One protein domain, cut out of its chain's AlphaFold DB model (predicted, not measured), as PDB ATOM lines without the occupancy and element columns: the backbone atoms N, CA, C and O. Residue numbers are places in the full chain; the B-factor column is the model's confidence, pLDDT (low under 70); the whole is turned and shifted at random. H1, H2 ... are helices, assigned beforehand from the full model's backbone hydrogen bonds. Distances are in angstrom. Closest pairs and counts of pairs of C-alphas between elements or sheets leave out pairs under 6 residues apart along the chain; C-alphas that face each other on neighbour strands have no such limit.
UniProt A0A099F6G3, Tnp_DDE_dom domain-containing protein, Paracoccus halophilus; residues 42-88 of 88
ATOM      1  N   HIS A  42     116.931 100.921 129.649       83.94
ATOM      2  CA  HIS A  42     116.595 102.218 130.225       83.94
ATOM      3  C   HIS A  42     117.723 103.221 130.004       83.94
ATOM      4  O   HIS A  42     117.479 104.284 129.433       83.94
ATOM      5  N   VAL A  43     118.962 102.869 130.354       86.50
ATOM      6  CA  VAL A  43     120.133 103.741 130.141       86.50
ATOM      7  C   VAL A  43     120.303 104.075 128.658       86.50
ATOM      8  O   VAL A  43     120.521 105.230 128.287       86.50
ATOM      9  N   TYR A  44     120.130 103.082 127.785       86.62
ATOM     10  CA  TYR A  44     120.269 103.284 126.345       86.62
ATOM     11  C   TYR A  44     119.159 104.172 125.765       86.62
ATOM     12  O   TYR A  44     119.418 104.991 124.883       86.62
ATOM     13  N   ARG A  45     117.932 104.055 126.288       86.50
ATOM     14  CA  ARG A  45     116.807 104.920 125.915       86.50
ATOM     15  C   ARG A  45     117.047 106.363 126.348       86.50
ATOM     16  O   ARG A  45     116.849 107.262 125.537       86.50
ATOM     17  N   TRP A  46     117.519 106.587 127.574       90.06
ATOM     18  CA  TRP A  46     117.856 107.929 128.062       90.06
ATOM     19  C   TRP A  46     118.958 108.581 127.232       90.06
ATOM     20  O   TRP A  46     118.790 109.710 126.771       90.06
ATOM     21  N   ARG A  47     120.041 107.848 126.943       89.94
ATOM     22  CA  ARG A  47     121.110 108.344 126.067       89.94
ATOM     23  C   ARG A  47     120.580 108.711 124.682       89.94
ATOM     24  O   ARG A  47     120.903 109.777 124.169       89.94
ATOM     25  N   HIS A  48     119.722 107.870 124.106       90.00
ATOM     26  CA  HIS A  48     119.135 108.128 122.795       90.00
ATOM     27  C   HIS A  48     118.278 109.406 122.762       90.00
ATOM     28  O   HIS A  48     118.326 110.152 121.784       90.00
ATOM     29  N   LEU A  49     117.513 109.682 123.824       89.44
ATOM     30  CA  LEU A  49     116.717 110.909 123.936       89.44
ATOM     31  C   LEU A  49     117.611 112.156 123.970       89.44
ATOM     32  O   LEU A  49     117.354 113.116 123.244       89.44
ATOM     33  N   ILE A  50     118.691 112.107 124.752       88.56
ATOM     34  CA  ILE A  50     119.669 113.196 124.865       88.56
ATOM     35  C   ILE A  50     120.381 113.427 123.522       88.56
ATOM     36  O   ILE A  50     120.504 114.562 123.063       88.56
ATOM     37  N   GLU A  51     120.799 112.360 122.840       90.56
ATOM     38  CA  GLU A  51     121.436 112.448 121.521       90.56
ATOM     39  C   GLU A  51     120.504 113.047 120.467       90.56
ATOM     40  O   GLU A  51     120.918 113.932 119.715       90.56
ATOM     41  N   LYS A  52     119.232 112.629 120.436       89.00
ATOM     42  CA  LYS A  52     118.230 113.221 119.538       89.00
ATOM     43  C   LYS A  52     117.988 114.701 119.828       89.00
ATOM     44  O   LYS A  52     117.798 115.472 118.888       89.00
ATOM     45  N   PHE A  53     118.001 115.103 121.096       87.81
ATOM     46  CA  PHE A  53     117.851 116.501 121.494       87.81
ATOM     47  C   PHE A  53     119.018 117.358 120.979       87.81
ATOM     48  O   PHE A  53     118.798 118.361 120.299       87.81
ATOM     49  N   PHE A  54     120.261 116.922 121.199       84.12
ATOM     50  CA  PHE A  54     121.439 117.644 120.712       84.12
ATOM     51  C   PHE A  54     121.582 117.632 119.190       84.12
ATOM     52  O   PHE A  54     122.064 118.613 118.625       84.12
ATOM     53  N   ALA A  55     121.159 116.559 118.518       88.31
ATOM     54  CA  ALA A  55     121.116 116.520 117.060       88.31
ATOM     55  C   ALA A  55     120.204 117.628 116.510       88.31
ATOM     56  O   ALA A  55     120.644 118.404 115.666       88.31
ATOM     57  N   LYS A  56     118.995 117.781 117.069       85.62
ATOM     58  CA  LYS A  56     118.070 118.864 116.697       85.62
ATOM     59  C   LYS A  56     118.626 120.250 117.024       85.62
ATOM     60  O   LYS A  56     118.497 121.153 116.210       85.62
ATOM     61  N   ILE A  57     119.280 120.437 118.175       85.25
ATOM     62  CA  ILE A  57     119.896 121.734 118.518       85.25
ATOM     63  C   ILE A  57     120.969 122.134 117.498       85.25
ATOM     64  O   ILE A  57     121.050 123.299 117.115       85.25
ATOM     65  N   LYS A  58     121.777 121.177 117.032       81.94
ATOM     66  CA  LYS A  58     122.846 121.435 116.055       81.94
ATOM     67  C   LYS A  58     122.331 121.860 114.676       81.94
ATOM     68  O   LYS A  58     123.081 122.499 113.945       81.94
ATOM     69  N   GLU A  59     121.080 121.559 114.331       82.38
ATOM     70  CA  GLU A  59     120.452 122.050 113.094       82.38
ATOM     71  C   GLU A  59     120.183 123.565 113.145       82.38
ATOM     72  O   GLU A  59     120.214 124.243 112.114       82.38
ATOM     73  N   PHE A  60     120.000 124.140 114.339       79.81
ATOM     74  CA  PHE A  60     119.858 125.584 114.509       79.81
ATOM     75  C   PHE A  60     121.224 126.272 114.377       79.81
ATOM     76  O   PHE A  60     121.937 126.506 115.357       79.81
ATOM     77  N   ARG A  61     121.582 126.650 113.140       73.00
ATOM     78  CA  ARG A  61     122.841 127.348 112.799       73.00
ATOM     79  C   ARG A  61     123.135 128.560 113.692       73.00
ATOM     80  O   ARG A  61     124.294 128.788 114.031       73.00
ATOM     81  N   ALA A  62     122.112 129.309 114.107       69.62
ATOM     82  CA  ALA A  62     122.266 130.466 114.995       69.62
ATOM     83  C   ALA A  62     122.853 130.091 116.372       69.62
ATOM     84  O   ALA A  62     123.690 130.820 116.908       69.62
ATOM     85  N   ILE A  63     122.468 128.927 116.909       73.94
ATOM     86  CA  ILE A  63     122.957 128.397 118.190       73.94
ATOM     87  C   ILE A  63     124.336 127.760 118.005       73.94
ATOM     88  O   ILE A  63     125.248 128.039 118.782       73.94
ATOM     89  N   ALA A  64     124.511 126.952 116.952       72.75
ATOM     90  CA  ALA A  64     125.753 126.226 116.681       72.75
ATOM     91  C   ALA A  64     126.952 127.145 116.391       72.75
ATOM     92  O   ALA A  64     128.073 126.835 116.779       72.75
ATOM     93  N   THR A  65     126.716 128.283 115.737       79.00
ATOM     94  CA  THR A  65     127.781 129.211 115.314       79.00
ATOM     95  C   THR A  65     127.927 130.420 116.245       79.00
ATOM     96  O   THR A  65     128.743 131.294 115.972       79.00
ATOM     97  N   ARG A  66     127.135 130.493 117.332       75.69
ATOM     98  CA  ARG A  66     127.047 131.643 118.255       75.69
ATOM     99  C   ARG A  66     127.028 132.985 117.505       75.69
ATOM    100  O   ARG A  66     127.897 133.833 117.692       75.69
ATOM    101  N   CYS A  67     126.025 133.184 116.651       71.75
ATOM    102  CA  CYS A  67     125.874 134.435 115.891       71.75
ATOM    103  C   CYS A  67     125.326 135.605 116.737       71.75
ATOM    104  O   CYS A  67     125.299 136.747 116.285       71.75
ATOM    105  N   GLU A  68     124.880 135.315 117.957       78.81
ATOM    106  CA  GLU A  68     124.267 136.249 118.899       78.81
ATOM    107  C   GLU A  68     125.316 137.197 119.502       78.81
ATOM    108  O   GLU A  68     126.291 136.756 120.117       78.81
ATOM    109  N   LYS A  69     125.108 138.512 119.365       82.81
ATOM    110  CA  LYS A  69     126.007 139.531 119.941       82.81
ATOM    111  C   LYS A  69     125.848 139.664 121.457       82.81
ATOM    112  O   LYS A  69     126.820 139.946 122.152       82.81
ATOM    113  N   THR A  70     124.636 139.438 121.962       88.00
ATOM    114  CA  THR A  70     124.271 139.646 123.369       88.00
ATOM    115  C   THR A  70     124.057 138.309 124.073       88.00
ATOM    116  O   THR A  70     123.445 137.391 123.528       88.00
ATOM    117  N   THR A  71     124.519 138.205 125.317       85.31
ATOM    118  CA  THR A  71     124.361 137.003 126.156       85.31
ATOM    119  C   THR A  71     122.897 136.671 126.453       85.31
ATOM    120  O   THR A  71     122.532 135.499 126.454       85.31
ATOM    121  N   CYS A  72     122.049 137.688 126.639       88.94
ATOM    122  CA  CYS A  72     120.605 137.529 126.841       88.94
ATOM    123  C   CYS A  72     119.924 136.859 125.635       88.94
ATOM    124  O   CYS A  72     119.220 135.864 125.791       88.94
ATOM    125  N   SER A  73     120.194 137.350 124.426       85.06
ATOM    126  CA  SER A  73     119.625 136.807 123.188       85.06
ATOM    127  C   SER A  73     120.106 135.372 122.920       85.06
ATOM    128  O   SER A  73     119.312 134.502 122.562       85.06
ATOM    129  N   TYR A  74     121.367 135.070 123.253       84.94
ATOM    130  CA  TYR A  74     121.886 133.700 123.220       84.94
ATOM    131  C   TYR A  74     121.147 132.752 124.173       84.94
ATOM    132  O   TYR A  74     120.776 131.648 123.773       84.94
ATOM    133  N   ALA A  75     120.887 133.178 125.412       88.19
ATOM    134  CA  ALA A  75     120.109 132.389 126.366       88.19
ATOM    135  C   ALA A  75     118.651 132.205 125.902       88.19
ATOM    136  O   ALA A  75     118.122 131.095 125.950       88.19
ATOM    137  N   ALA A  76     118.020 133.259 125.377       89.75
ATOM    138  CA  ALA A  76     116.657 133.198 124.851       89.75
ATOM    139  C   ALA A  76     116.522 132.180 123.705       89.75
ATOM    140  O   ALA A  76     115.576 131.392 123.693       89.75
ATOM    141  N   ASN A  77     117.499 132.114 122.796       87.00
ATOM    142  CA  ASN A  77     117.509 131.114 121.726       87.00
ATOM    143  C   ASN A  77     117.614 129.674 122.237       87.00
ATOM    144  O   ASN A  77     116.981 128.782 121.673       87.00
ATOM    145  N   TRP A  78     118.373 129.431 123.307       87.50
ATOM    146  CA  TRP A  78     118.420 128.116 123.953       87.50
ATOM    147  C   TRP A  78     117.056 127.712 124.514       87.50
ATOM    148  O   TRP A  78     116.604 126.586 124.292       87.50
ATOM    149  N   HIS A  79     116.370 128.636 125.187       90.38
ATOM    150  CA  HIS A  79     115.025 128.397 125.709       90.38
ATOM    151  C   HIS A  79     113.993 128.191 124.595       90.38
ATOM    152  O   HIS A  79     113.135 127.309 124.702       90.38
ATOM    153  N   LEU A  80     114.103 128.944 123.499       88.81
ATOM    154  CA  LEU A  80     113.239 128.793 122.334       88.81
ATOM    155  C   LEU A  80     113.444 127.431 121.661       88.81
ATOM    156  O   LEU A  80     112.472 126.719 121.418       88.81
ATOM    157  N   ALA A  81     114.694 127.025 121.422       87.62
ATOM    158  CA  ALA A  81     115.005 125.722 120.839       87.62
ATOM    159  C   ALA A  81     114.537 124.566 121.733       87.62
ATOM    160  O   ALA A  81     113.942 123.610 121.236       87.62
ATOM    161  N   ALA A  82     114.734 124.669 123.052       89.00
ATOM    162  CA  ALA A  82     114.232 123.680 124.000       89.00
ATOM    163  C   ALA A  82     112.700 123.562 123.929       89.00
ATOM    164  O   ALA A  82     112.178 122.458 123.775       89.00
ATOM    165  N   THR A  83     111.988 124.693 123.942       91.75
ATOM    166  CA  THR A  83     110.521 124.737 123.819       91.75
ATOM    167  C   THR A  83     110.045 124.160 122.482       91.75
ATOM    168  O   THR A  83     109.128 123.347 122.455       91.75
ATOM    169  N   MET A  84     110.701 124.491 121.364       87.81
ATOM    170  CA  MET A  84     110.363 123.967 120.030       87.81
ATOM    171  C   MET A  84     110.598 122.460 119.873       87.81
ATOM    172  O   MET A  84     109.976 121.830 119.012       87.81
ATOM    173  N   ILE A  85     111.530 121.886 120.637       86.75
ATOM    174  CA  ILE A  85     111.784 120.442 120.645       86.75
ATOM    175  C   ILE A  85     110.812 119.729 121.591       86.75
ATOM    176  O   ILE A  85     110.388 118.626 121.263       86.75
ATOM    177  N   ALA A  86     110.451 120.353 122.717       85.38
ATOM    178  CA  ALA A  86     109.513 119.809 123.701       85.38
ATOM    179  C   ALA A  86     108.036 119.913 123.276       85.38
ATOM    180  O   ALA A  86     107.227 119.092 123.689       85.38
ATOM    181  N   SER A  87     107.684 120.905 122.454       86.62
ATOM    182  CA  SER A  87     106.325 121.126 121.932       86.62
ATOM    183  C   SER A  87     105.962 120.232 120.733       86.62
ATOM    184  O   SER A  87     104.851 120.343 120.215       86.62
ATOM    185  N   ARG A  88     106.896 119.410 120.245       62.41
ATOM    186  CA  ARG A  88     106.698 118.468 119.133       62.41
ATOM    187  C   ARG A  88     106.479 117.059 119.649       62.41
ATOM    188  O   ARG A  88     105.658 116.359 119.022       62.41
TER     189      ARG A  88
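AT A GLANCE: This is residues 42 to 88 of the 88 residues of the protein "Tnp_DDE_dom domain-containing protein" of Paracoccus halophilus (UniProt A0A099F6G3). A long helix, H1, runs in as an arm whose first part, residues 42 to 51, sticks out free; after it the chain turns through the short helix H2 and a loop, and the second long helix, H3, folds back steeply so that its later part comes near the later part of H1. It is a loose arrangement of two long helices joined by a turn, and the free arm adds to its length. The printed part has 47 residues with three named helices, in the order H1, H2, H3, and no named strand; the class is all helix. The whole is loose, with a radius of gyration of the C-alphas of 12.2 A, and the C-alphas span 40 by 20 by 15 A.

IN THESE COORDINATES: H1 covers residues 42 to 59 and is 26.5 A long from first to last C-alpha, beginning at C-alpha 42 at (116.595, 102.218, 130.225). H2 covers residues 61 to 64, four residues, and its C-alpha 61 is at (122.841, 127.348, 112.799). H3 covers residues 71 to 86 and is 22.9 A long, ending at C-alpha 86 at (109.513, 119.809, 123.701).

HOW THE PARTS SIT: H1 and H2 only just touch, and only at the corner by their link, with 3 pairs of C-alphas within 8 A; residues 57 to 58 of H1 alone take part, and the closest C-alphas are those of Lys 58 and Ala 64, 5.6 A apart. H2 and H3 only just touch, again with 3 pairs, through residues 74 to 78 of H3 alone; the closest C-alphas are those of Ile 63 and Asn 77, 7.0 A apart. H1 and H3 also only just touch, with 3 pairs of C-alphas within 8 A; H1 touches H3 with residues 53 to 57 alone, and H3 touches H1 with residues 81 to 85 alone; the closest C-alphas are those of Ile 57 and Ala 81, 6.7 A apart. The lines of H1 and H3 stand at a steep tilt of 54 degrees, and they run opposite ways. In H1 and H3 every O i to N i+4 pair is within hydrogen-bond range; H2 is too short for such a pair, and its one O i to N i+3 pair is within range.

THE WHOLE: The two C-alphas farthest apart are those of His 42 and Lys 69, 39.8 A. Without residues 42 to 51, which stand free, the remaining 37 residues span 28 by 16 by 9 A. The link from H1 to H2 is tight and that from H2 to H3, of 6 residues, is short. The printed part has no cut and ends at Arg 88, the chain's last residue. The mean pLDDT of the printed part is 84.4, and residues 62 and 88 are under 70.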